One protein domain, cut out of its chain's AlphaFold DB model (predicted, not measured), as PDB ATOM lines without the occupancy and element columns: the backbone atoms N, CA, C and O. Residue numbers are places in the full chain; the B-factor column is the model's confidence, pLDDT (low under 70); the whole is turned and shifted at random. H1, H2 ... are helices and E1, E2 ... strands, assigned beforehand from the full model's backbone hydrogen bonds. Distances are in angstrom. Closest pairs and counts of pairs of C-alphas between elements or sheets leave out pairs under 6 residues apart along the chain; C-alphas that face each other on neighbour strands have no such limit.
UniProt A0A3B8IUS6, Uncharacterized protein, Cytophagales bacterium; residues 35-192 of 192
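Overview. This is residues 35 to 192 of the 192 residues of an uncharacterized protein of Cytophagales bacterium (UniProt A0A3B8IUS6). Two sheets lie face to face as a sandwich, a five-stranded sheet in the middle with a smaller three-stranded sheet over one face, while its other face curls round the long helix H2. The shorter helix H1 meets the five-stranded sheet with its residues 43 to 46 and is the element farthest from the mean of the C-alphas. The printed part has 158 residues, with named elements in the order E1, H1, H2, E2 to E8; the sheets run E1 E3 E2 E5 E6 and E4 E7 E8, both antiparallel, and the class is mixed, helices and strands. The whole is compact, with a radius of gyration of the C-alphas of 16.4 A, and flat in outline, spanning 49 by 45 by 22 A.

Along the chain. E1, residues 36 to 42, begins at C-alpha 36 (102.494, 19.935, -66.359). H1 holds residues 43 to 54, and H2 residues 61 to 84, 34.6 A long. E2 holds residues 92 to 99, E3 103 to 111, E4 117 to 125, E5 133 to 140 and E6 143 to 150, which bends by 69 degrees at residue 146. E7, residues 161 to 171, is 30.9 A long; E8, residues 181 to 191, is 28.6 A long, bends by 61 degrees at residue 188 and ends at C-alpha 191 (86.576, 6.764, -49.807).

Arrangement. In the twisted larger sheet, E1 and E6 are edge strands. N 39 and O 106 join E1 to E3 within hydrogen-bond range at 2.8 A; N 96 and O 107, 2.9 A, do so for the hairpin E2 and E3, N 95 and O 137, 2.8 A, for E2 and E5, and N 136 and O 148, 2.8 A, for the hairpin E5 and E6. E1, H1, H2 and E2 make a split strand-helix-strand unit, two same-way strands with E3 between them, its crossover right-handed. H1 and H2 with this sheet make two layers, helices on one face of a sheet. The closest C-alphas of H2 and E2 are those of Ala 73 and Val 93, 6.2 A. H1 is close to H2 but not clearly touching, about perpendicular at 74 degrees, with Val 46 and Leu 68 the closest C-alphas, 7.9 A. Both helices have every O i to N i+4 pair within hydrogen-bond range. In the smaller sheet, N 121 and O 166, 3.0 A, pair E4 with E7, and N 167 and O 185, 3.0 A, the hairpin E7 and E8. The sandwich's facing parts are 8.1 A centre to centre, with strands at 15 degrees; the closest C-alphas of E5 and E7 are those of Ala 136 and Ala 168, 5.0 A. H2 and E7 are apart.

Size, cuts and confidence. The C-alphas of Gly 85 and Gly 158 are the two farthest apart, 53.4 A. The printed part has no cut and no long link, and ends at the chain's last residue, 192. Its mean pLDDT is 85.2; residues 35 to 37, 81, 84 to 89, 125 to 131, 152 to 155 and 192 are under 70.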
ATOM      1  N   GLY A  35     102.222  22.007 -69.960       51.06
ATOM      2  CA  GLY A  35     103.100  22.687 -68.985       51.06
ATOM      3  C   GLY A  35     103.216  21.976 -67.632       51.06
ATOM      4  O   GLY A  35     104.048  22.375 -66.825       51.06
ATOM      5  N   GLU A  36     102.443  20.910 -67.449       55.03
ATOM      6  CA  GLU A  36     102.494  19.935 -66.359       55.03
ATOM      7  C   GLU A  36     103.483  18.825 -66.757       55.03
ATOM      8  O   GLU A  36     103.489  18.370 -67.918       55.03
ATOM      9  N   VAL A  37     104.379  18.452 -65.837       68.81
ATOM     10  CA  VAL A  37     105.366  17.391 -66.064       68.81
ATOM     11  C   VAL A  37     105.115  16.243 -65.103       68.81
ATOM     12  O   VAL A  37     105.440  16.317 -63.920       68.81
ATOM     13  N   ASP A  38     104.597  15.153 -65.660       81.44
ATOM     14  CA  ASP A  38     104.425  13.901 -64.939       81.44
ATOM     15  C   ASP A  38     105.696  13.053 -65.041       81.44
ATOM     16  O   ASP A  38     106.147  12.703 -66.143       81.44
ATOM     17  N   TYR A  39     106.232  12.661 -63.888       85.25
ATOM     18  CA  TYR A  39     107.321  11.702 -63.761       85.25
ATOM     19  C   TYR A  39     106.844  10.436 -63.054       85.25
ATOM     20  O   TYR A  39     106.135  10.470 -62.047       85.25
ATOM     21  N   THR A  40     107.272   9.288 -63.568       89.31
ATOM     22  CA  THR A  40     107.061   7.985 -62.928       89.31
ATOM     23  C   THR A  40     108.406   7.294 -62.767       89.31
ATOM     24  O   THR A  40     109.109   7.109 -63.763       89.31
ATOM     25  N   LEU A  41     108.744   6.921 -61.531       89.69
ATOM     26  CA  LEU A  41     109.960   6.181 -61.189       89.69
ATOM     27  C   LEU A  41     109.621   4.968 -60.326       89.69
ATOM     28  O   LEU A  41     108.851   5.053 -59.371       89.69
ATOM     29  N   SER A  42     110.217   3.829 -60.635       92.12
ATOM     30  CA  SER A  42     110.238   2.674 -59.743       92.12
ATOM     31  C   SER A  42     111.156   2.925 -58.543       92.12
ATOM     32  O   SER A  42     112.094   3.714 -58.615       92.12
ATOM     33  N   GLN A  43     110.934   2.202 -57.444       90.25
ATOM     34  CA  GLN A  43     111.817   2.269 -56.276       90.25
ATOM     35  C   GLN A  43     113.285   1.972 -56.630       90.25
ATOM     36  O   GLN A  43     114.174   2.631 -56.110       90.25
ATOM     37  N   ALA A  44     113.541   1.039 -57.552       92.69
ATOM     38  CA  ALA A  44     114.901   0.716 -57.979       92.69
ATOM     39  C   ALA A  44     115.596   1.898 -58.678       92.69
ATOM     40  O   ALA A  44     116.770   2.148 -58.431       92.69
ATOM     41  N   GLU A  45     114.870   2.650 -59.508       94.69
ATOM     42  CA  GLU A  45     115.407   3.850 -60.160       94.69
ATOM     43  C   GLU A  45     115.702   4.961 -59.141       94.69
ATOM     44  O   GLU A  45     116.699   5.667 -59.261       94.69
ATOM     45  N   VAL A  46     114.874   5.090 -58.100       93.62
ATOM     46  CA  VAL A  46     115.122   6.034 -56.999       93.62
ATOM     47  C   VAL A  46     116.347   5.629 -56.180       93.62
ATOM     48  O   VAL A  46     117.178   6.480 -55.868       93.62
ATOM     49  N   ASP A  47     116.510   4.338 -55.886       93.75
ATOM     50  CA  ASP A  47     117.699   3.824 -55.204       93.75
ATOM     51  C   ASP A  47     118.974   4.116 -56.016       93.75
ATOM     52  O   ASP A  47     120.007   4.475 -55.451       93.75
ATOM     53  N   GLU A  48     118.913   4.001 -57.347       94.75
ATOM     54  CA  GLU A  48     120.025   4.341 -58.240       94.75
ATOM     55  C   GLU A  48     120.375   5.835 -58.189       94.75
ATOM     56  O   GLU A  48     121.562   6.170 -58.119       94.75
ATOM     57  N   LEU A  49     119.373   6.722 -58.149       94.19
ATOM     58  CA  LEU A  49     119.572   8.166 -57.969       94.19
ATOM     59  C   LEU A  49     120.223   8.483 -56.610       94.19
ATOM     60  O   LEU A  49     121.246   9.167 -56.553       94.19
ATOM     61  N   LEU A  50     119.709   7.905 -55.522       94.94
ATOM     62  CA  LEU A  50     120.263   8.077 -54.174       94.94
ATOM     63  C   LEU A  50     121.709   7.567 -54.076       94.94
ATOM     64  O   LEU A  50     122.573   8.223 -53.489       94.94
ATOM     65  N   ILE A  51     122.013   6.419 -54.688       95.62
ATOM     66  CA  ILE A  51     123.378   5.883 -54.743       95.62
ATOM     67  C   ILE A  51     124.296   6.795 -55.560       95.62
ATOM     68  O   ILE A  51     125.456   6.969 -55.176       95.62
ATOM     69  N   ALA A  52     123.815   7.370 -56.661       93.56
ATOM     70  CA  ALA A  52     124.602   8.291 -57.474       93.56
ATOM     71  C   ALA A  52     124.977   9.566 -56.697       93.56
ATOM     72  O   ALA A  52     126.135   9.991 -56.764       93.56
ATOM     73  N   ASP A  53     124.044  10.118 -55.919       94.56
ATOM     74  CA  ASP A  53     124.232  11.387 -55.209       94.56
ATOM     75  C   ASP A  53     124.908  11.229 -53.833       94.56
ATOM     76  O   ASP A  53     125.763  12.040 -53.461       94.56
ATOM     77  N   PHE A  54     124.582  10.169 -53.084       95.06
ATOM     78  CA  PHE A  54     125.020   9.973 -51.690       95.06
ATOM     79  C   PHE A  54     125.892   8.730 -51.465       95.06
ATOM     80  O   PHE A  54     126.504   8.580 -50.404       95.06
ATOM     81  N   GLY A  55     125.992   7.829 -52.445       94.75
ATOM     82  CA  GLY A  55     126.754   6.580 -52.332       94.75
ATOM     83  C   GLY A  55     126.037   5.447 -51.584       94.75
ATOM     84  O   GLY A  55     126.634   4.384 -51.396       94.75
ATOM     85  N   HIS A  56     124.783   5.644 -51.161       94.06
ATOM     86  CA  HIS A  56     123.897   4.626 -50.583       94.06
ATOM     87  C   HIS A  56     122.420   4.973 -50.842       94.06
ATOM     88  O   HIS A  56     122.108   6.123 -51.115       94.06
ATOM     89  N   ALA A  57     121.526   3.988 -50.704       93.62
ATOM     90  CA  ALA A  57     120.065   4.160 -50.782       93.62
ATOM     91  C   ALA A  57     119.348   3.846 -49.449       93.62
ATOM     92  O   ALA A  57     118.142   3.654 -49.410       93.62
ATOM     93  N   ASP A  58     120.096   3.751 -48.344       93.69
ATOM     94  CA  ASP A  58     119.533   3.508 -47.006       93.69
ATOM     95  C   ASP A  58     118.960   4.809 -46.417       93.69
ATOM     96  O   ASP A  58     119.597   5.454 -45.586       93.69
ATOM     97  N   PHE A  59     117.807   5.218 -46.941       92.19
ATOM     98  CA  PHE A  59     117.003   6.350 -46.486       92.19
ATOM     99  C   PHE A  59     115.627   5.840 -46.067       92.19
ATOM    100  O   PHE A  59     115.116   4.863 -46.630       92.19
ATOM    101  N   ASP A  60     115.008   6.483 -45.080       91.94
ATOM    102  CA  ASP A  60     113.605   6.198 -44.801       91.94
ATOM    103  C   ASP A  60     112.693   6.777 -45.900       91.94
ATOM    104  O   ASP A  60     113.129   7.495 -46.805       91.94
ATOM    105  N   LEU A  61     111.407   6.418 -45.876       89.69
ATOM    106  CA  LEU A  61     110.490   6.869 -46.919       89.69
ATOM    107  C   LEU A  61     110.315   8.393 -46.924       89.69
ATOM    108  O   LEU A  61     110.233   8.978 -47.998       89.69
ATOM    109  N   ALA A  62     110.241   9.031 -45.752       90.88
ATOM    110  CA  ALA A  62     110.061  10.477 -45.686       90.88
ATOM    111  C   ALA A  62     111.282  11.188 -46.281       90.88
ATOM    112  O   ALA A  62     111.114  12.064 -47.124       90.88
ATOM    113  N   GLU A  63     112.486  10.744 -45.915       93.81
ATOM    114  CA  GLU A  63     113.749  11.242 -46.463       93.81
ATOM    115  C   GLU A  63     113.838  11.008 -47.977       93.81
ATOM    116  O   GLU A  63     114.249  11.895 -48.722       93.81
ATOM    117  N   THR A  64     113.403   9.839 -48.453       94.19
ATOM    118  CA  THR A  64     113.397   9.512 -49.886       94.19
ATOM    119  C   THR A  64     112.442  10.416 -50.669       94.19
ATOM    120  O   THR A  64     112.789  10.909 -51.742       94.19
ATOM    121  N   MET A  65     111.242  10.665 -50.141       93.38
ATOM    122  CA  MET A  65     110.259  11.546 -50.780       93.38
ATOM    123  C   MET A  65     110.679  13.017 -50.725       93.38
ATOM    124  O   MET A  65     110.459  13.750 -51.687       93.38
ATOM    125  N   GLU A  66     111.309  13.452 -49.631       94.56
ATOM    126  CA  GLU A  66     111.902  14.789 -49.528       94.56
ATOM    127  C   GLU A  66     113.024  14.966 -50.558       94.56
ATOM    128  O   GLU A  66     112.994  15.926 -51.330       94.56
ATOM    129  N   TYR A  67     113.931  13.990 -50.664       95.75
ATOM    130  CA  TYR A  67     114.972  13.971 -51.689       95.75
ATOM    131  C   TYR A  67     114.393  14.080 -53.102       95.75
ATOM    132  O   TYR A  67     114.825  14.936 -53.873       95.75
ATOM    133  N   LEU A  68     113.412  13.243 -53.456       95.38
ATOM    134  CA  LEU A  68     112.824  13.279 -54.795       95.38
ATOM    135  C   LEU A  68     112.140  14.613 -55.079       95.38
ATOM    136  O   LEU A  68     112.250  15.138 -56.186       95.38
ATOM    137  N   SER A  69     111.448  15.174 -54.089       95.69
ATOM    138  CA  SER A  69     110.826  16.485 -54.219       95.69
ATOM    139  C   SER A  69     111.866  17.575 -54.513       95.69
ATOM    140  O   SER A  69     111.683  18.362 -55.444       95.69
ATOM    141  N   ASP A  70     112.983  17.587 -53.781       95.62
ATOM    142  CA  ASP A  70     114.090  18.524 -54.005       95.62
ATOM    143  C   ASP A  70     114.765  18.305 -55.366       95.62
ATOM    144  O   ASP A  70     115.062  19.265 -56.083       95.62
ATOM    145  N   TYR A  71     114.962  17.043 -55.754       94.62
ATOM    146  CA  TYR A  71     115.528  16.654 -57.044       94.62
ATOM    147  C   TYR A  71     114.702  17.218 -58.207       94.62
ATOM    148  O   TYR A  71     115.238  17.902 -59.085       94.62
ATOM    149  N   TYR A  72     113.383  17.011 -58.190       93.75
ATOM    150  CA  TYR A  72     112.496  17.511 -59.239       93.75
ATOM    151  C   TYR A  72     112.346  19.033 -59.227       93.75
ATOM    152  O   TYR A  72     112.313  19.644 -60.298       93.75
ATOM    153  N   ALA A  73     112.325  19.664 -58.050       92.25
ATOM    154  CA  ALA A  73     112.340  21.121 -57.955       92.25
ATOM    155  C   ALA A  73     113.609  21.715 -58.591       92.25
ATOM    156  O   ALA A  73     113.530  22.682 -59.356       92.25
ATOM    157  N   GLY A  74     114.767  21.094 -58.342       90.44
ATOM    158  CA  GLY A  74     116.045  21.480 -58.937       90.44
ATOM    159  C   GLY A  74     116.085  21.300 -60.458       90.44
ATOM    160  O   GLY A  74     116.552  22.198 -61.162       90.44
ATOM    161  N   LEU A  75     115.568  20.183 -60.982       88.94
ATOM    162  CA  LEU A  75     115.453  19.962 -62.432       88.94
ATOM    163  C   LEU A  75     114.564  21.022 -63.095       88.94
ATOM    164  O   LEU A  75     114.966  21.650 -64.075       88.94
ATOM    165  N   ALA A  76     113.393  21.284 -62.514       86.88
ATOM    166  CA  ALA A  76     112.435  22.265 -63.016       86.88
ATOM    167  C   ALA A  76     112.997  23.702 -63.037       86.88
ATOM    168  O   ALA A  76     112.683  24.506 -63.925       86.88
ATOM    169  N   GLU A  77     113.849  24.048 -62.072       82.88
ATOM    170  CA  GLU A  77     114.566  25.323 -62.057       82.88
ATOM    171  C   GLU A  77     115.619  25.396 -63.176       82.88
ATOM    172  O   GLU A  77     115.650  26.368 -63.943       82.88
ATOM    173  N   GLN A  78     116.443  24.352 -63.326       82.44
ATOM    174  CA  GLN A  78     117.487  24.283 -64.354       82.44
ATOM    175  C   GLN A  78     116.920  24.353 -65.774       82.44
ATOM    176  O   GLN A  78     117.445  25.098 -66.615       82.44
ATOM    177  N   ASP A  79     115.831  23.631 -66.039       78.50
ATOM    178  CA  ASP A  79     115.160  23.625 -67.339       78.50
ATOM    179  C   ASP A  79     114.660  25.022 -67.708       78.50
ATOM    180  O   ASP A  79     114.854  25.498 -68.836       78.50
ATOM    181  N   ARG A  80     114.094  25.751 -66.740       70.50
ATOM    182  CA  ARG A  80     113.602  27.105 -66.992       70.50
ATOM    183  C   ARG A  80     114.734  28.112 -67.190       70.50
ATOM    184  O   ARG A  80     114.634  28.945 -68.095       70.50
ATOM    185  N   ILE A  81     115.809  28.039 -66.398       67.69
ATOM    186  CA  ILE A  81     117.011  28.876 -66.592       67.69
ATOM    187  C   ILE A  81     117.568  28.662 -68.004       67.69
ATOM    188  O   ILE A  81     117.864  29.631 -68.715       67.69
ATOM    189  N   SER A  82     117.646  27.401 -68.434       72.00
ATOM    190  CA  SER A  82     118.110  27.015 -69.767       72.00
ATOM    191  C   SER A  82     117.205  27.563 -70.875       72.00
ATOM    192  O   SER A  82     117.702  28.097 -71.868       72.00
ATOM    193  N   ALA A  83     115.881  27.514 -70.691       71.06
ATOM    194  CA  ALA A  83     114.904  28.007 -71.662       71.06
ATOM    195  C   ALA A  83     114.841  29.545 -71.761       71.06
ATOM    196  O   ALA A  83     114.675  30.092 -72.853       71.06
ATOM    197  N   GLN A  84     114.963  30.262 -70.639       64.75
ATOM    198  CA  GLN A  84     114.853  31.730 -70.591       64.75
ATOM    199  C   GLN A  84     116.196  32.448 -70.798       64.75
ATOM    200  O   GLN A  84     116.225  33.670 -70.982       64.75
ATOM    201  N   GLY A  85     117.314  31.713 -70.781       59.56
ATOM    202  CA  GLY A  85     118.663  32.252 -70.967       59.56
ATOM    203  C   GLY A  85     119.082  33.256 -69.885       59.56
ATOM    204  O   GLY A  85     119.967  34.081 -70.123       59.56
ATOM    205  N   ARG A  86     118.414  33.244 -68.724       57.97
ATOM    206  CA  ARG A  86     118.667  34.127 -67.575       57.97
ATOM    207  C   ARG A  86     118.452  33.358 -66.273       57.97
ATOM    208  O   ARG A  86     117.524  32.568 -66.178       57.97
ATOM    209  N   ALA A  87     119.301  33.639 -65.288       57.00
ATOM    210  CA  ALA A  87     119.373  32.918 -64.017       57.00
ATOM    211  C   ALA A  87     118.412  33.426 -62.921       57.00
ATOM    212  O   ALA A  87     118.335  32.812 -61.871       57.00
ATOM    213  N   GLU A  88     117.694  34.537 -63.126       55.38
ATOM    214  CA  GLU A  88     116.954  35.205 -62.041       55.38
ATOM    215  C   GLU A  88     115.585  35.713 -62.500       55.38
ATOM    216  O   GLU A  88     115.367  36.898 -62.753       55.38
ATOM    217  N   SER A  89     114.648  34.787 -62.628       66.56
ATOM    218  CA  SER A  89     113.220  35.086 -62.576       66.56
ATOM    219  C   SER A  89     112.732  34.501 -61.258       66.56
ATOM    220  O   SER A  89     112.955  33.312 -61.044       66.56
ATOM    221  N   ASP A  90     112.016  35.259 -60.431       85.38
ATOM    222  CA  ASP A  90     111.267  34.658 -59.325       85.38
ATOM    223  C   ASP A  90     110.430  33.478 -59.862       85.38
ATOM    224  O   ASP A  90     109.732  33.599 -60.885       85.38
ATOM    225  N   GLN A  91     110.570  32.313 -59.237       87.81
ATOM    226  CA  GLN A  91     109.960  31.059 -59.663       87.81
ATOM    227  C   GLN A  91     109.293  30.381 -58.490       87.81
ATOM    228  O   GLN A  91     109.907  30.212 -57.441       87.81
ATOM    229  N   TYR A  92     108.069  29.933 -58.726       91.94
ATOM    230  CA  TYR A  92     107.440  28.912 -57.918       91.94
ATOM    231  C   TYR A  92     107.523  27.571 -58.637       91.94
ATOM    232  O   TYR A  92     107.328  27.511 -59.856       91.94
ATOM    233  N   VAL A  93     107.803  26.519 -57.878       93.88
ATOM    234  CA  VAL A  93     107.685  25.125 -58.316       93.88
ATOM    235  C   VAL A  93     106.771  24.420 -57.326       93.88
ATOM    236  O   VAL A  93     106.989  24.522 -56.122       93.88
ATOM    237  N   ALA A  94     105.730  23.758 -57.812       95.25
ATOM    238  CA  ALA A  94     104.908  22.867 -57.006       95.25
ATOM    239  C   ALA A  94     105.272  21.429 -57.367       95.25
ATOM    240  O   ALA A  94     105.395  21.114 -58.548       95.25
ATOM    241  N   VAL A  95     105.434  20.580 -56.357       96.31
ATOM    242  CA  VAL A  95     105.691  19.148 -56.511       96.31
ATOM    243  C   VAL A  95     104.642  18.396 -55.709       96.31
ATOM    244  O   VAL A  95     104.431  18.685 -54.531       96.31
ATOM    245  N   ALA A  96     103.967  17.447 -56.343       96.19
ATOM    246  CA  ALA A  96     103.035  16.536 -55.698       96.19
ATOM    247  C   ALA A  96     103.454  15.103 -56.017       96.19
ATOM    248  O   ALA A  96     103.746  14.778 -57.162       96.19
ATOM    249  N   GLN A  97     103.504  14.251 -55.000       94.00
ATOM    250  CA  GLN A  97     104.030  12.902 -55.106       94.00
ATOM    251  C   GLN A  97     103.195  11.892 -54.324       94.00
ATOM    252  O   GLN A  97     102.752  12.157 -53.204       94.00
ATOM    253  N   VAL A  98     103.021  10.704 -54.900       91.94
ATOM    254  CA  VAL A  98     102.441   9.530 -54.235       91.94
ATOM    255  C   VAL A  98     103.363   8.337 -54.447       91.94
ATOM    256  O   VAL A  98     103.722   8.031 -55.584       91.94
ATOM    257  N   PHE A  99     103.713   7.651 -53.358       90.38
ATOM    258  CA  PHE A  99     104.419   6.377 -53.387       90.38
ATOM    259  C   PHE A  99     103.485   5.231 -53.019       90.38
ATOM    260  O   PHE A  99     102.859   5.177 -51.952       90.38
ATOM    261  N   ASP A 100     103.424   4.281 -53.934       84.50
ATOM    262  CA  ASP A 100     102.427   3.225 -53.947       84.50
ATOM    263  C   ASP A 100     102.943   1.894 -53.356       84.50
ATOM    264  O   ASP A 100     102.246   0.880 -53.369       84.50
ATOM    265  N   GLY A 101     104.181   1.912 -52.850       84.62
ATOM    266  CA  GLY A 101     104.926   0.749 -52.371       84.62
ATOM    267  C   GLY A 101     105.892   0.159 -53.399       84.62
ATOM    268  O   GLY A 101     106.751  -0.634 -53.026       84.62
ATOM    269  N   THR A 102     105.781   0.546 -54.671       86.88
ATOM    270  CA  THR A 102     106.656   0.102 -55.773       86.88
ATOM    271  C   THR A 102     107.099   1.255 -56.676       86.88
ATOM    272  O   THR A 102     108.214   1.247 -57.201       86.88
ATOM    273  N   THR A 103     106.239   2.246 -56.874       88.62
ATOM    274  CA  THR A 103     106.379   3.313 -57.859       88.62
ATOM    275  C   THR A 103     106.025   4.660 -57.238       88.62
ATOM    276  O   THR A 103     105.037   4.801 -56.515       88.62
ATOM    277  N   TYR A 104     106.866   5.647 -57.533       91.12
ATOM    278  CA  TYR A 104     106.662   7.057 -57.250       91.12
ATOM    279  C   TYR A 104     106.007   7.706 -58.463       91.12
ATOM    280  O   TYR A 104     106.545   7.670 -59.572       91.12
ATOM    281  N   TYR A 105     104.849   8.309 -58.235       91.62
ATOM    282  CA  TYR A 105     104.133   9.123 -59.206       91.62
ATOM    283  C   TYR A 105     104.285  10.574 -58.791       91.62
ATOM    284  O   TYR A 105     103.864  10.928 -57.689       91.62
ATOM    285  N   THR A 106     104.904  11.382 -59.645       93.75
ATOM    286  CA  THR A 106     105.216  12.782 -59.363       93.75
ATOM    287  C   THR A 106     104.592  13.666 -60.416       93.75
ATOM    288  O   THR A 106     104.825  13.445 -61.598       93.75
ATOM    289  N   ASP A 107     103.876  14.684 -59.977       94.12
ATOM    290  CA  ASP A 107     103.490  15.819 -60.798       94.12
ATOM    291  C   ASP A 107     104.309  17.048 -60.376       94.12
ATOM    292  O   ASP A 107     104.567  17.268 -59.184       94.12
ATOM    293  N   VAL A 108     104.746  17.829 -61.361       92.62
ATOM    294  CA  VAL A 108     105.529  19.048 -61.189       92.62
ATOM    295  C   VAL A 108     104.965  20.146 -62.081       92.62
ATOM    296  O   VAL A 108     104.894  20.006 -63.303       92.62
ATOM    297  N   ASP A 109     104.671  21.291 -61.469       92.12
ATOM    298  CA  ASP A 109     104.260  22.506 -62.173       92.12
ATOM    299  C   ASP A 109     105.172  23.680 -61.794       92.12
ATOM    300  O   ASP A 109     105.693  23.768 -60.676       92.12
ATOM    301  N   THR A 110     105.373  24.610 -62.727       90.75
ATOM    302  CA  THR A 110     106.237  25.779 -62.541       90.75
ATOM    303  C   THR A 110     105.559  27.066 -62.983       90.75
ATOM    304  O   THR A 110     104.836  27.127 -63.975       90.75
ATOM    305  N   GLY A 111     105.864  28.166 -62.299       87.81
ATOM    306  CA  GLY A 111     105.340  29.466 -62.702       87.81
ATOM    307  C   GLY A 111     106.052  30.650 -62.078       87.81
ATOM    308  O   GLY A 111     106.977  30.528 -61.279       87.81
ATOM    309  N   THR A 112     105.638  31.838 -62.498       87.06
ATOM    310  CA  THR A 112     106.107  33.114 -61.937       87.06
ATOM    311  C   THR A 112     105.202  33.568 -60.783       87.06
ATOM    312  O   THR A 112     104.060  33.117 -60.707       87.06
ATOM    313  N   PRO A 113     105.605  34.554 -59.955       87.25
ATOM    314  CA  PRO A 113     104.749  35.128 -58.904       87.25
ATOM    315  C   PRO A 113     103.436  35.769 -59.385       87.25
ATOM    316  O   PRO A 113     102.648  36.264 -58.586       87.25
ATOM    317  N   SER A 114     103.212  35.841 -60.697       86.62
ATOM    318  CA  SER A 114     101.971  36.353 -61.284       86.62
ATOM    319  C   SER A 114     101.013  35.252 -61.740       86.62
ATOM    320  O   SER A 114      99.878  35.545 -62.116       86.62
ATOM    321  N   GLN A 115     101.455  33.996 -61.718       86.50
ATOM    322  CA  GLN A 115     100.720  32.836 -62.205       86.50
ATOM    323  C   GLN A 115     100.346  31.938 -61.030       86.50
ATOM    324  O   GLN A 115     101.060  31.877 -60.036       86.50
ATOM    325  N   SER A 116      99.207  31.256 -61.132       89.19
ATOM    326  CA  SER A 116      98.934  30.141 -60.221       89.19
ATOM    327  C   SER A 116      99.755  28.944 -60.675       89.19
ATOM    328  O   SER A 116      99.885  28.742 -61.879       89.19
ATOM    329  N   VAL A 117     100.280  28.193 -59.715       91.50
ATOM    330  CA  VAL A 117     101.042  26.962 -59.943       91.50
ATOM    331  C   VAL A 117     100.385  25.880 -59.112       91.50
ATOM    332  O   VAL A 117     100.024  26.133 -57.954       91.50
ATOM    333  N   ARG A 118     100.176  24.705 -59.687       93.62
ATOM    334  CA  ARG A 118      99.564  23.584 -58.989       93.62
ATOM    335  C   ARG A 118     100.092  22.271 -59.529       93.62
ATOM    336  O   ARG A 118      99.838  21.966 -60.682       93.62
ATOM    337  N   ALA A 119     100.658  21.482 -58.628       92.88
ATOM    338  CA  ALA A 119     100.876  20.066 -58.846       92.88
ATOM    339  C   ALA A 119      99.858  19.268 -58.025       92.88
ATOM    340  O   ALA A 119      99.559  19.612 -56.871       92.88
ATOM    341  N   ARG A 120      99.281  18.221 -58.607       93.75
ATOM    342  CA  ARG A 120      98.338  17.343 -57.933       93.75
ATOM    343  C   ARG A 120      98.385  15.918 -58.467       93.75
ATOM    344  O   ARG A 120      97.880  15.616 -59.543       93.75
ATOM    345  N   THR A 121      98.707  14.996 -57.573       89.69
ATOM    346  CA  THR A 121      98.577  13.561 -57.823       89.69
ATOM    347  C   THR A 121      97.387  12.994 -57.046       89.69
ATOM    348  O   THR A 121      97.235  13.218 -55.842       89.69
ATOM    349  N   VAL A 122      96.511  12.253 -57.732       86.06
ATOM    350  CA  VAL A 122      95.376  11.552 -57.113       86.06
ATOM    351  C   VAL A 122      95.436  10.076 -57.467       86.06
ATOM    352  O   VAL A 122      95.386   9.722 -58.641       86.06
ATOM    353  N   PHE A 123      95.466   9.226 -56.446       80.44
ATOM    354  CA  PHE A 123      95.375   7.777 -56.589       80.44
ATOM    355  C   PHE A 123      94.113   7.251 -55.918       80.44
ATOM    356  O   PHE A 123      93.751   7.678 -54.824       80.44
ATOM    357  N   SER A 124      93.449   6.313 -56.590       76.62
ATOM    358  CA  SER A 124      92.320   5.560 -56.052       76.62
ATOM    359  C   SER A 124      92.464   4.117 -56.513       76.62
ATOM    360  O   SER A 124      92.519   3.866 -57.720       76.62
ATOM    361  N   GLN A 125      92.560   3.174 -55.580       69.12
ATOM    362  CA  GLN A 125      92.610   1.748 -55.907       69.12
ATOM    363  C   GLN A 125      91.806   0.905 -54.915       69.12
ATOM    364  O   GLN A 125      91.593   1.297 -53.768       69.12
ATOM    365  N   GLY A 126      91.356  -0.260 -55.391       62.84
ATOM    366  CA  GLY A 126      90.447  -1.136 -54.657       62.84
ATOM    367  C   GLY A 126      91.029  -1.694 -53.358       62.84
ATOM    368  O   GLY A 126      92.200  -2.046 -53.326       62.84
ATOM    369  N   THR A 127      90.173  -1.812 -52.336       56.50
ATOM    370  CA  THR A 127      90.238  -2.527 -51.029       56.50
ATOM    371  C   THR A 127      91.564  -2.919 -50.362       56.50
ATOM    372  O   THR A 127      91.680  -2.775 -49.145       56.50
ATOM    373  N   PHE A 128      92.553  -3.445 -51.081       55.88
ATOM    374  CA  PHE A 128      93.857  -3.816 -50.533       55.88
ATOM    375  C   PHE A 128      94.966  -3.149 -51.327       55.88
ATOM    376  O   PHE A 128      95.453  -3.692 -52.319       55.88
ATOM    377  N   TYR A 129      95.396  -1.995 -50.833       59.12
ATOM    378  CA  TYR A 129      96.563  -1.308 -51.350       59.12
ATOM    379  C   TYR A 129      97.573  -1.058 -50.239       59.12
ATOM    380  O   TYR A 129      97.227  -0.547 -49.173       59.12
ATOM    381  N   ALA A 130      98.827  -1.427 -50.485       55.66
ATOM    382  CA  ALA A 130      99.933  -1.134 -49.589       55.66
ATOM    383  C   ALA A 130     100.450   0.280 -49.886       55.66
ATOM    384  O   ALA A 130     101.538   0.444 -50.420       55.66
ATOM    385  N   PHE A 131      99.648   1.303 -49.584       61.91
ATOM    386  CA  PHE A 131     100.140   2.679 -49.630       61.91
ATOM    387  C   PHE A 131     101.185   2.875 -48.544       61.91
ATOM    388  O   PHE A 131     101.054   2.304 -47.457       61.91
ATOM    389  N   VAL A 132     102.202   3.675 -48.861       73.75
ATOM    390  CA  VAL A 132     103.318   3.895 -47.942       73.75
ATOM    391  C   VAL A 132     103.567   5.385 -47.703       73.75
ATOM    392  O   VAL A 132     103.835   5.742 -46.558       73.75
ATOM    393  N   GLY A 133     103.393   6.268 -48.702       88.00
ATOM    394  CA  GLY A 133     103.587   7.709 -48.487       88.00
ATOM    395  C   GLY A 133     103.102   8.639 -49.595       88.00
ATOM    396  O   GLY A 133     102.866   8.228 -50.731       88.00
ATOM    397  N   ALA A 134     102.932   9.907 -49.240       92.00
ATOM    398  CA  ALA A 134     102.605  11.008 -50.132       92.00
ATOM    399  C   ALA A 134     103.309  12.294 -49.665       92.00
ATOM    400  O   ALA A 134     103.484  12.528 -48.472       92.00
ATOM    401  N   ASN A 135     103.719  13.123 -50.623       94.50
ATOM    402  CA  ASN A 135     104.463  14.368 -50.415       94.50
ATOM    403  C   ASN A 135     103.818  15.460 -51.266       94.50
ATOM    404  O   ASN A 135     103.480  15.203 -52.418       94.50
ATOM    405  N   ALA A 136     103.647  16.655 -50.719       96.56
ATOM    406  CA  ALA A 136     103.263  17.853 -51.449       96.56
ATOM    407  C   ALA A 136     104.170  18.994 -50.993       96.56
ATOM    408  O   ALA A 136     104.140  19.325 -49.815       96.56
ATOM    409  N   ASN A 137     104.921  19.625 -51.892       97.00
ATOM    410  CA  ASN A 137     105.848  20.707 -51.559       97.00
ATOM    411  C   ASN A 137     105.735  21.875 -52.548       97.00
ATOM    412  O   ASN A 137     105.495  21.698 -53.744       97.00
ATOM    413  N   VAL A 138     105.944  23.092 -52.053       96.38
ATOM    414  CA  VAL A 138     106.035  24.321 -52.843       96.38
ATOM    415  C   VAL A 138     107.394  24.959 -52.598       96.38
ATOM    416  O   VAL A 138     107.785  25.220 -51.462       96.38
ATOM    417  N   TYR A 139     108.089  25.274 -53.680       95.38
ATOM    418  CA  TYR A 139     109.401  25.901 -53.673       95.38
ATOM    419  C   TYR A 139     109.319  27.308 -54.249       95.38
ATOM    420  O   TYR A 139     108.580  27.556 -55.201       95.38
ATOM    421  N   PHE A 140     110.121  28.215 -53.700       93.25
ATOM    422  CA  PHE A 140     110.387  29.539 -54.241       93.25
ATOM    423  C   PHE A 140     111.893  29.712 -54.446       93.25
ATOM    424  O   PHE A 140     112.649  29.675 -53.475       93.25
ATOM    425  N   ASN A 141     112.329  29.897 -55.697       90.25
ATOM    426  CA  ASN A 141     113.749  30.024 -56.073       90.25
ATOM    427  C   ASN A 141     114.631  28.932 -55.421       90.25
ATOM    428  O   ASN A 141     115.581  29.236 -54.695       90.25
ATOM    429  N   GLY A 142     114.228  27.669 -55.583       88.31
ATOM    430  CA  GLY A 142     114.941  26.501 -55.055       88.31
ATOM    431  C   GLY A 142     114.800  26.261 -53.547       88.31
ATOM    432  O   GLY A 142     115.313  25.272 -53.038       88.31
ATOM    433  N   SER A 143     114.107  27.133 -52.805       92.75
ATOM    434  CA  SER A 143     113.875  26.960 -51.364       92.75
ATOM    435  C   SER A 143     112.455  26.480 -51.091       92.75
ATOM    436  O   SER A 143     111.510  27.125 -51.538       92.75
ATOM    437  N   ASN A 144     112.286  25.400 -50.328       94.94
ATOM    438  CA  ASN A 144     110.966  24.955 -49.879       94.94
ATOM    439  C   ASN A 144     110.334  26.028 -48.964       94.94
ATOM    440  O   ASN A 144     110.953  26.470 -47.991       94.94
ATOM    441  N   VAL A 145     109.132  26.491 -49.312       95.50
ATOM    442  CA  VAL A 145     108.378  27.524 -48.578       95.50
ATOM    443  C   VAL A 145     107.110  26.991 -47.919       95.50
ATOM    444  O   VAL A 145     106.552  27.676 -47.061       95.50
ATOM    445  N   ASP A 146     106.653  25.808 -48.321       95.31
ATOM    446  CA  ASP A 146     105.481  25.129 -47.779       95.31
ATOM    447  C   ASP A 146     105.533  23.653 -48.175       95.31
ATOM    448  O   ASP A 146     105.912  23.334 -49.302       95.31
ATOM    449  N   GLY A 147     105.136  22.758 -47.281       92.88
ATOM    450  CA  GLY A 147     105.289  21.334 -47.530       92.88
ATOM    451  C   GLY A 147     104.581  20.458 -46.516       92.88
ATOM    452  O   GLY A 147     104.484  20.812 -45.343       92.88
ATOM    453  N   GLU A 148     104.112  19.309 -46.984       93.50
ATOM    454  CA  GLU A 148     103.496  18.262 -46.176       93.50
ATOM    455  C   GLU A 148     103.949  16.899 -46.708       93.50
ATOM    456  O   GLU A 148     103.819  16.606 -47.900       93.50
ATOM    457  N   ILE A 149     104.455  16.051 -45.817       90.94
ATOM    458  CA  ILE A 149     104.777  14.653 -46.108       90.94
ATOM    459  C   ILE A 149     104.015  13.807 -45.105       90.94
ATOM    460  O   ILE A 149     104.186  13.983 -43.897       90.94
ATOM    461  N   ASP A 150     103.197  12.886 -45.600       89.38
ATOM    462  CA  ASP A 150     102.484  11.935 -44.759       89.38
ATOM    463  C   ASP A 150     102.719  10.511 -45.249       89.38
ATOM    464  O   ASP A 150     102.681  10.213 -46.445       89.38
ATOM    465  N   ASN A 151     102.942   9.621 -44.290       82.44
ATOM    466  CA  ASN A 151     103.249   8.223 -44.517       82.44
ATOM    467  C   ASN A 151     102.207   7.381 -43.787       82.44
ATOM    468  O   ASN A 151     102.217   7.272 -42.559       82.44
ATOM    469  N   ALA A 152     101.309   6.746 -44.536       66.81
ATOM    470  CA  ALA A 152     100.346   5.819 -43.959       66.81
ATOM    471  C   ALA A 152     100.930   4.405 -43.945       66.81
ATOM    472  O   ALA A 152     101.348   3.885 -44.973       66.81
ATOM    473  N   SER A 153     100.914   3.744 -42.787       61.34
ATOM    474  CA  SER A 153     101.321   2.343 -42.675       61.34
ATOM    475  C   SER A 153     100.420   1.559 -41.724       61.34
ATOM    476  O   SER A 153     100.235   1.960 -40.573       61.34
ATOM    477  N   PRO A 154      99.969   0.365 -42.138       61.22
ATOM    478  CA  PRO A 154      99.153   0.112 -43.325       61.22
ATOM    479  C   PRO A 154      97.703   0.597 -43.121       61.22
ATOM    480  O   PRO A 154      97.118   0.406 -42.052       61.22
ATOM    481  N   LEU A 155      97.099   1.175 -44.163       68.62
ATOM    482  CA  LEU A 155      95.687   1.570 -44.165       68.62
ATOM    483  C   LEU A 155      94.805   0.354 -44.520       68.62
ATOM    484  O   LEU A 155      95.059  -0.322 -45.513       68.62
ATOM    485  N   ASN A 156      93.775   0.054 -43.724       71.94
ATOM    486  CA  ASN A 156      92.810  -1.012 -44.020       71.94
ATOM    487  C   ASN A 156      91.412  -0.413 -44.177       71.94
ATOM    488  O   ASN A 156      90.799  -0.030 -43.181       71.94
ATOM    489  N   CYS A 157      90.923  -0.380 -45.416       75.88
ATOM    490  CA  CYS A 157      89.621   0.184 -45.767       75.88
ATOM    491  C   CYS A 157      88.513  -0.862 -45.931       75.88
ATOM    492  O   CYS A 157      87.410  -0.533 -46.346       75.88
ATOM    493  N   GLY A 158      88.751  -2.129 -45.571       78.81
ATOM    494  CA  GLY A 158      87.709  -3.154 -45.616       78.81
ATOM    495  C   GLY A 158      87.188  -3.413 -47.034       78.81
ATOM    496  O   GLY A 158      87.831  -4.150 -47.778       78.81
ATOM    497  N   SER A 159      86.000  -2.883 -47.358       78.25
ATOM    498  CA  SER A 159      85.367  -2.926 -48.691       78.25
ATOM    499  C   SER A 159      85.573  -1.661 -49.524       78.25
ATOM    500  O   SER A 159      85.250  -1.678 -50.711       78.25
ATOM    501  N   ASP A 160      86.085  -0.607 -48.905       78.44
ATOM    502  CA  ASP A 160      86.098   0.734 -49.467       78.44
ATOM    503  C   ASP A 160      87.411   0.960 -50.218       78.44
ATOM    504  O   ASP A 160      88.429   0.292 -49.966       78.44
ATOM    505  N   ASP A 161      87.383   1.877 -51.178       78.56
ATOM    506  CA  ASP A 161      88.568   2.195 -51.961       78.56
ATOM    507  C   ASP A 161      89.512   3.052 -51.117       78.56
ATOM    508  O   ASP A 161      89.094   3.922 -50.349       78.56
ATOM    509  N   VAL A 162      90.815   2.815 -51.255       78.62
ATOM    510  CA  VAL A 162      91.800   3.706 -50.646       78.62
ATOM    511  C   VAL A 162      92.041   4.860 -51.608       78.62
ATOM    512  O   VAL A 162      92.375   4.641 -52.778       78.62
ATOM    513  N   ARG A 163      91.911   6.085 -51.101       85.38
ATOM    514  CA  ARG A 163      92.140   7.316 -51.845       85.38
ATOM    515  C   ARG A 163      93.287   8.114 -51.250       85.38
ATOM    516  O   ARG A 163      93.317   8.404 -50.053       85.38
ATOM    517  N   VAL A 164      94.192   8.520 -52.132       86.19
ATOM    518  CA  VAL A 164      95.329   9.380 -51.820       86.19
ATOM    519  C   VAL A 164      95.266  10.634 -52.674       86.19
ATOM    520  O   VAL A 164      95.047  10.574 -53.886       86.19
ATOM    521  N   ILE A 165      95.445  11.784 -52.034       89.69
ATOM    522  CA  ILE A 165      95.557  13.080 -52.694       89.69
ATOM    523  C   ILE A 165      96.815  13.748 -52.162       89.69
ATOM    524  O   ILE A 165      96.885  14.038 -50.973       89.69
ATOM    525  N   SER A 166      97.750  14.037 -53.056       93.69
ATOM    526  CA  SER A 166      98.798  15.022 -52.827       93.69
ATOM    527  C   SER A 166      98.476  16.262 -53.662       93.69
ATOM    528  O   SER A 166      98.117  16.142 -54.837       93.69
ATOM    529  N   ASP A 167      98.503  17.446 -53.051       95.19
ATOM    530  CA  ASP A 167      98.173  18.700 -53.729       95.19
ATOM    531  C   ASP A 167      99.043  19.844 -53.190       95.19
ATOM    532  O   ASP A 167      98.942  20.225 -52.020       95.19
ATOM    533  N   ALA A 168      99.881  20.397 -54.064       96.50
ATOM    534  CA  ALA A 168     100.763  21.522 -53.788       96.50
ATOM    535  C   ALA A 168     100.382  22.702 -54.682       96.50
ATOM    536  O   ALA A 168     100.225  22.559 -55.896       96.50
ATOM    537  N   ARG A 169     100.211  23.889 -54.093       95.81
ATOM    538  CA  ARG A 169      99.741  25.078 -54.809       95.81
ATOM    539  C   ARG A 169     100.444  26.344 -54.382       95.81
ATOM    540  O   ARG A 169     100.577  26.626 -53.194       95.81
ATOM    541  N   TYR A 170     100.702  27.184 -55.370       94.00
ATOM    542  CA  TYR A 170     100.893  28.613 -55.205       94.00
ATOM    543  C   TYR A 170      99.748  29.365 -55.886       94.00
ATOM    544  O   TYR A 170      99.371  29.071 -57.024       94.00
ATOM    545  N   PHE A 171      99.206  30.371 -55.205       92.62
ATOM    546  CA  PHE A 171      98.256  31.307 -55.791       92.62
ATOM    547  C   PHE A 171      98.749  32.750 -55.608       92.62
ATOM    548  O   PHE A 171      99.089  33.162 -54.493       92.62
ATOM    549  N   PRO A 172      98.775  33.551 -56.690       89.56
ATOM    550  CA  PRO A 172      99.228  34.929 -56.631       89.56
ATOM    551  C   PRO A 172      98.204  35.801 -55.907       89.56
ATOM    552  O   PRO A 172      97.031  35.445 -55.747       89.56
ATOM    553  N   GLN A 173      98.642  36.990 -55.500       88.38
ATOM    554  CA  GLN A 173      97.748  37.965 -54.890       88.38
ATOM    555  C   GLN A 173      96.599  38.292 -55.851       88.38
ATOM    556  O   GLN A 173      96.812  38.662 -57.008       88.38
ATOM    557  N   SER A 174      95.364  38.191 -55.361       81.50
ATOM    558  CA  SER A 174      94.199  38.538 -56.164       81.50
ATOM    559  C   SER A 174      94.126  40.056 -56.364       81.50
ATOM    560  O   SER A 174      94.287  40.807 -55.394       81.50
ATOM    561  N   PRO A 175      93.741  40.536 -57.562       75.38
ATOM    562  CA  PRO A 175      93.385  41.940 -57.772       75.38
ATOM    563  C   PRO A 175      92.261  42.432 -56.844       75.38
ATOM    564  O   PRO A 175      92.106  43.634 -56.647       75.38
ATOM    565  N   LEU A 176      91.473  41.510 -56.275       80.12
ATOM    566  CA  LEU A 176      90.376  41.788 -55.344       80.12
ATOM    567  C   LEU A 176      90.821  41.865 -53.870       80.12
ATOM    568  O   LEU A 176      89.979  42.049 -52.994       80.12
ATOM    569  N   GLY A 177      92.126  41.755 -53.589       72.50
ATOM    570  CA  GLY A 177      92.706  42.009 -52.265       72.50
ATOM    571  C   GLY A 177      93.043  40.770 -51.431       72.50
ATOM    572  O   GLY A 177      93.559  40.929 -50.328       72.50
ATOM    573  N   SER A 178      92.802  39.553 -51.930       81.94
ATOM    574  CA  SER A 178      93.292  38.334 -51.270       81.94
ATOM    575  C   SER A 178      94.818  38.261 -51.359       81.94
ATOM    576  O   SER A 178      95.336  38.465 -52.460       81.94
ATOM    577  N   PRO A 179      95.539  37.969 -50.258       79.25
ATOM    578  CA  PRO A 179      96.994  37.846 -50.279       79.25
ATOM    579  C   PRO A 179      97.436  36.682 -51.171       79.25
ATOM    580  O   PRO A 179      96.677  35.736 -51.385       79.25
ATOM    581  N   ALA A 180      98.671  36.759 -51.674       88.12
ATOM    582  CA  ALA A 180      99.329  35.585 -52.229       88.12
ATOM    583  C   ALA A 180      99.496  34.530 -51.129       88.12
ATOM    584  O   ALA A 180      99.615  34.878 -49.948       88.12
ATOM    585  N   GLY A 181      99.524  33.262 -51.512       91.00
ATOM    586  CA  GLY A 181      99.716  32.188 -50.557       91.00
ATOM    587  C   GLY A 181     100.131  30.887 -51.211       91.00
ATOM    588  O   GLY A 181     100.072  30.718 -52.431       91.00
ATOM    589  N   THR A 182     100.563  29.985 -50.349       92.69
ATOM    590  CA  THR A 182     100.886  28.605 -50.667       92.69
ATOM    591  C   THR A 182      99.907  27.689 -49.943       92.69
ATOM    592  O   THR A 182      99.210  28.103 -49.010       92.69
ATOM    593  N   SER A 183      99.783  26.470 -50.443       92.06
ATOM    594  CA  SER A 183      99.058  25.397 -49.781       92.06
ATOM    595  C   SER A 183      99.679  24.084 -50.212       92.06
ATOM    596  O   SER A 183      99.604  23.748 -51.392       92.06
ATOM    597  N   ALA A 184     100.196  23.324 -49.262       89.62
ATOM    598  CA  ALA A 184     100.542  21.923 -49.429       89.62
ATOM    599  C   ALA A 184      99.662  21.081 -48.504       89.62
ATOM    600  O   ALA A 184      99.472  21.428 -47.338       89.62
ATOM    601  N   TYR A 185      99.067  20.011 -49.021       90.81
ATOM    602  CA  TYR A 185      98.410  19.031 -48.166       90.81
ATOM    603  C   TYR A 185      98.423  17.643 -48.785       90.81
ATOM    604  O   TYR A 185      98.388  17.462 -50.006       90.81
ATOM    605  N   VAL A 186      98.373  16.664 -47.890       88.12
ATOM    606  CA  VAL A 186      98.242  15.253 -48.205       88.12
ATOM    607  C   VAL A 186      96.984  14.717 -47.523       88.12
ATOM    608  O   VAL A 186      96.668  15.071 -46.388       88.12
ATOM    609  N   ILE A 187      96.213  13.901 -48.235       87.88
ATOM    610  CA  ILE A 187      95.074  13.162 -47.687       87.88
ATOM    611  C   ILE A 187      95.280  11.700 -48.035       87.88
ATOM    612  O   ILE A 187      95.347  11.361 -49.215       87.88
ATOM    613  N   ILE A 188      95.319  10.847 -47.016       84.00
ATOM    614  CA  ILE A 188      95.330   9.394 -47.159       84.00
ATOM    615  C   ILE A 188      94.155   8.842 -46.351       84.00
ATOM    616  O   ILE A 188      94.081   9.040 -45.138       84.00
ATOM    617  N   GLY A 189      93.205   8.181 -47.012       84.31
ATOM    618  CA  GLY A 189      91.992   7.708 -46.349       84.31
ATOM    619  C   GLY A 189      91.181   6.710 -47.168       84.31
ATOM    620  O   GLY A 189      91.508   6.411 -48.312       84.31
ATOM    621  N   CYS A 190      90.118   6.199 -46.552       82.69
ATOM    622  CA  CYS A 190      89.099   5.400 -47.227       82.69
ATOM    623  C   CYS A 190      88.064   6.336 -47.866       82.69
ATOM    624  O   CYS A 190      87.688   7.329 -47.237       82.69
ATOM    625  N   ASP A 191      87.642   6.046 -49.095       79.06
ATOM    626  CA  ASP A 191      86.576   6.764 -49.807       79.06
ATOM    627  C   ASP A 191      85.349   5.840 -49.921       79.06
ATOM    628  O   ASP A 191      85.461   4.743 -50.477       79.06
ATOM    629  N   ASP A 192      84.223   6.279 -49.343       63.25
ATOM    630  CA  ASP A 192      82.932   5.557 -49.270       63.25
ATOM    631  C   ASP A 192      82.167   5.539 -50.614       63.25
ATOM    632  O   ASP A 192      82.139   6.581 -51.317       63.25
TER     633      ASP A 192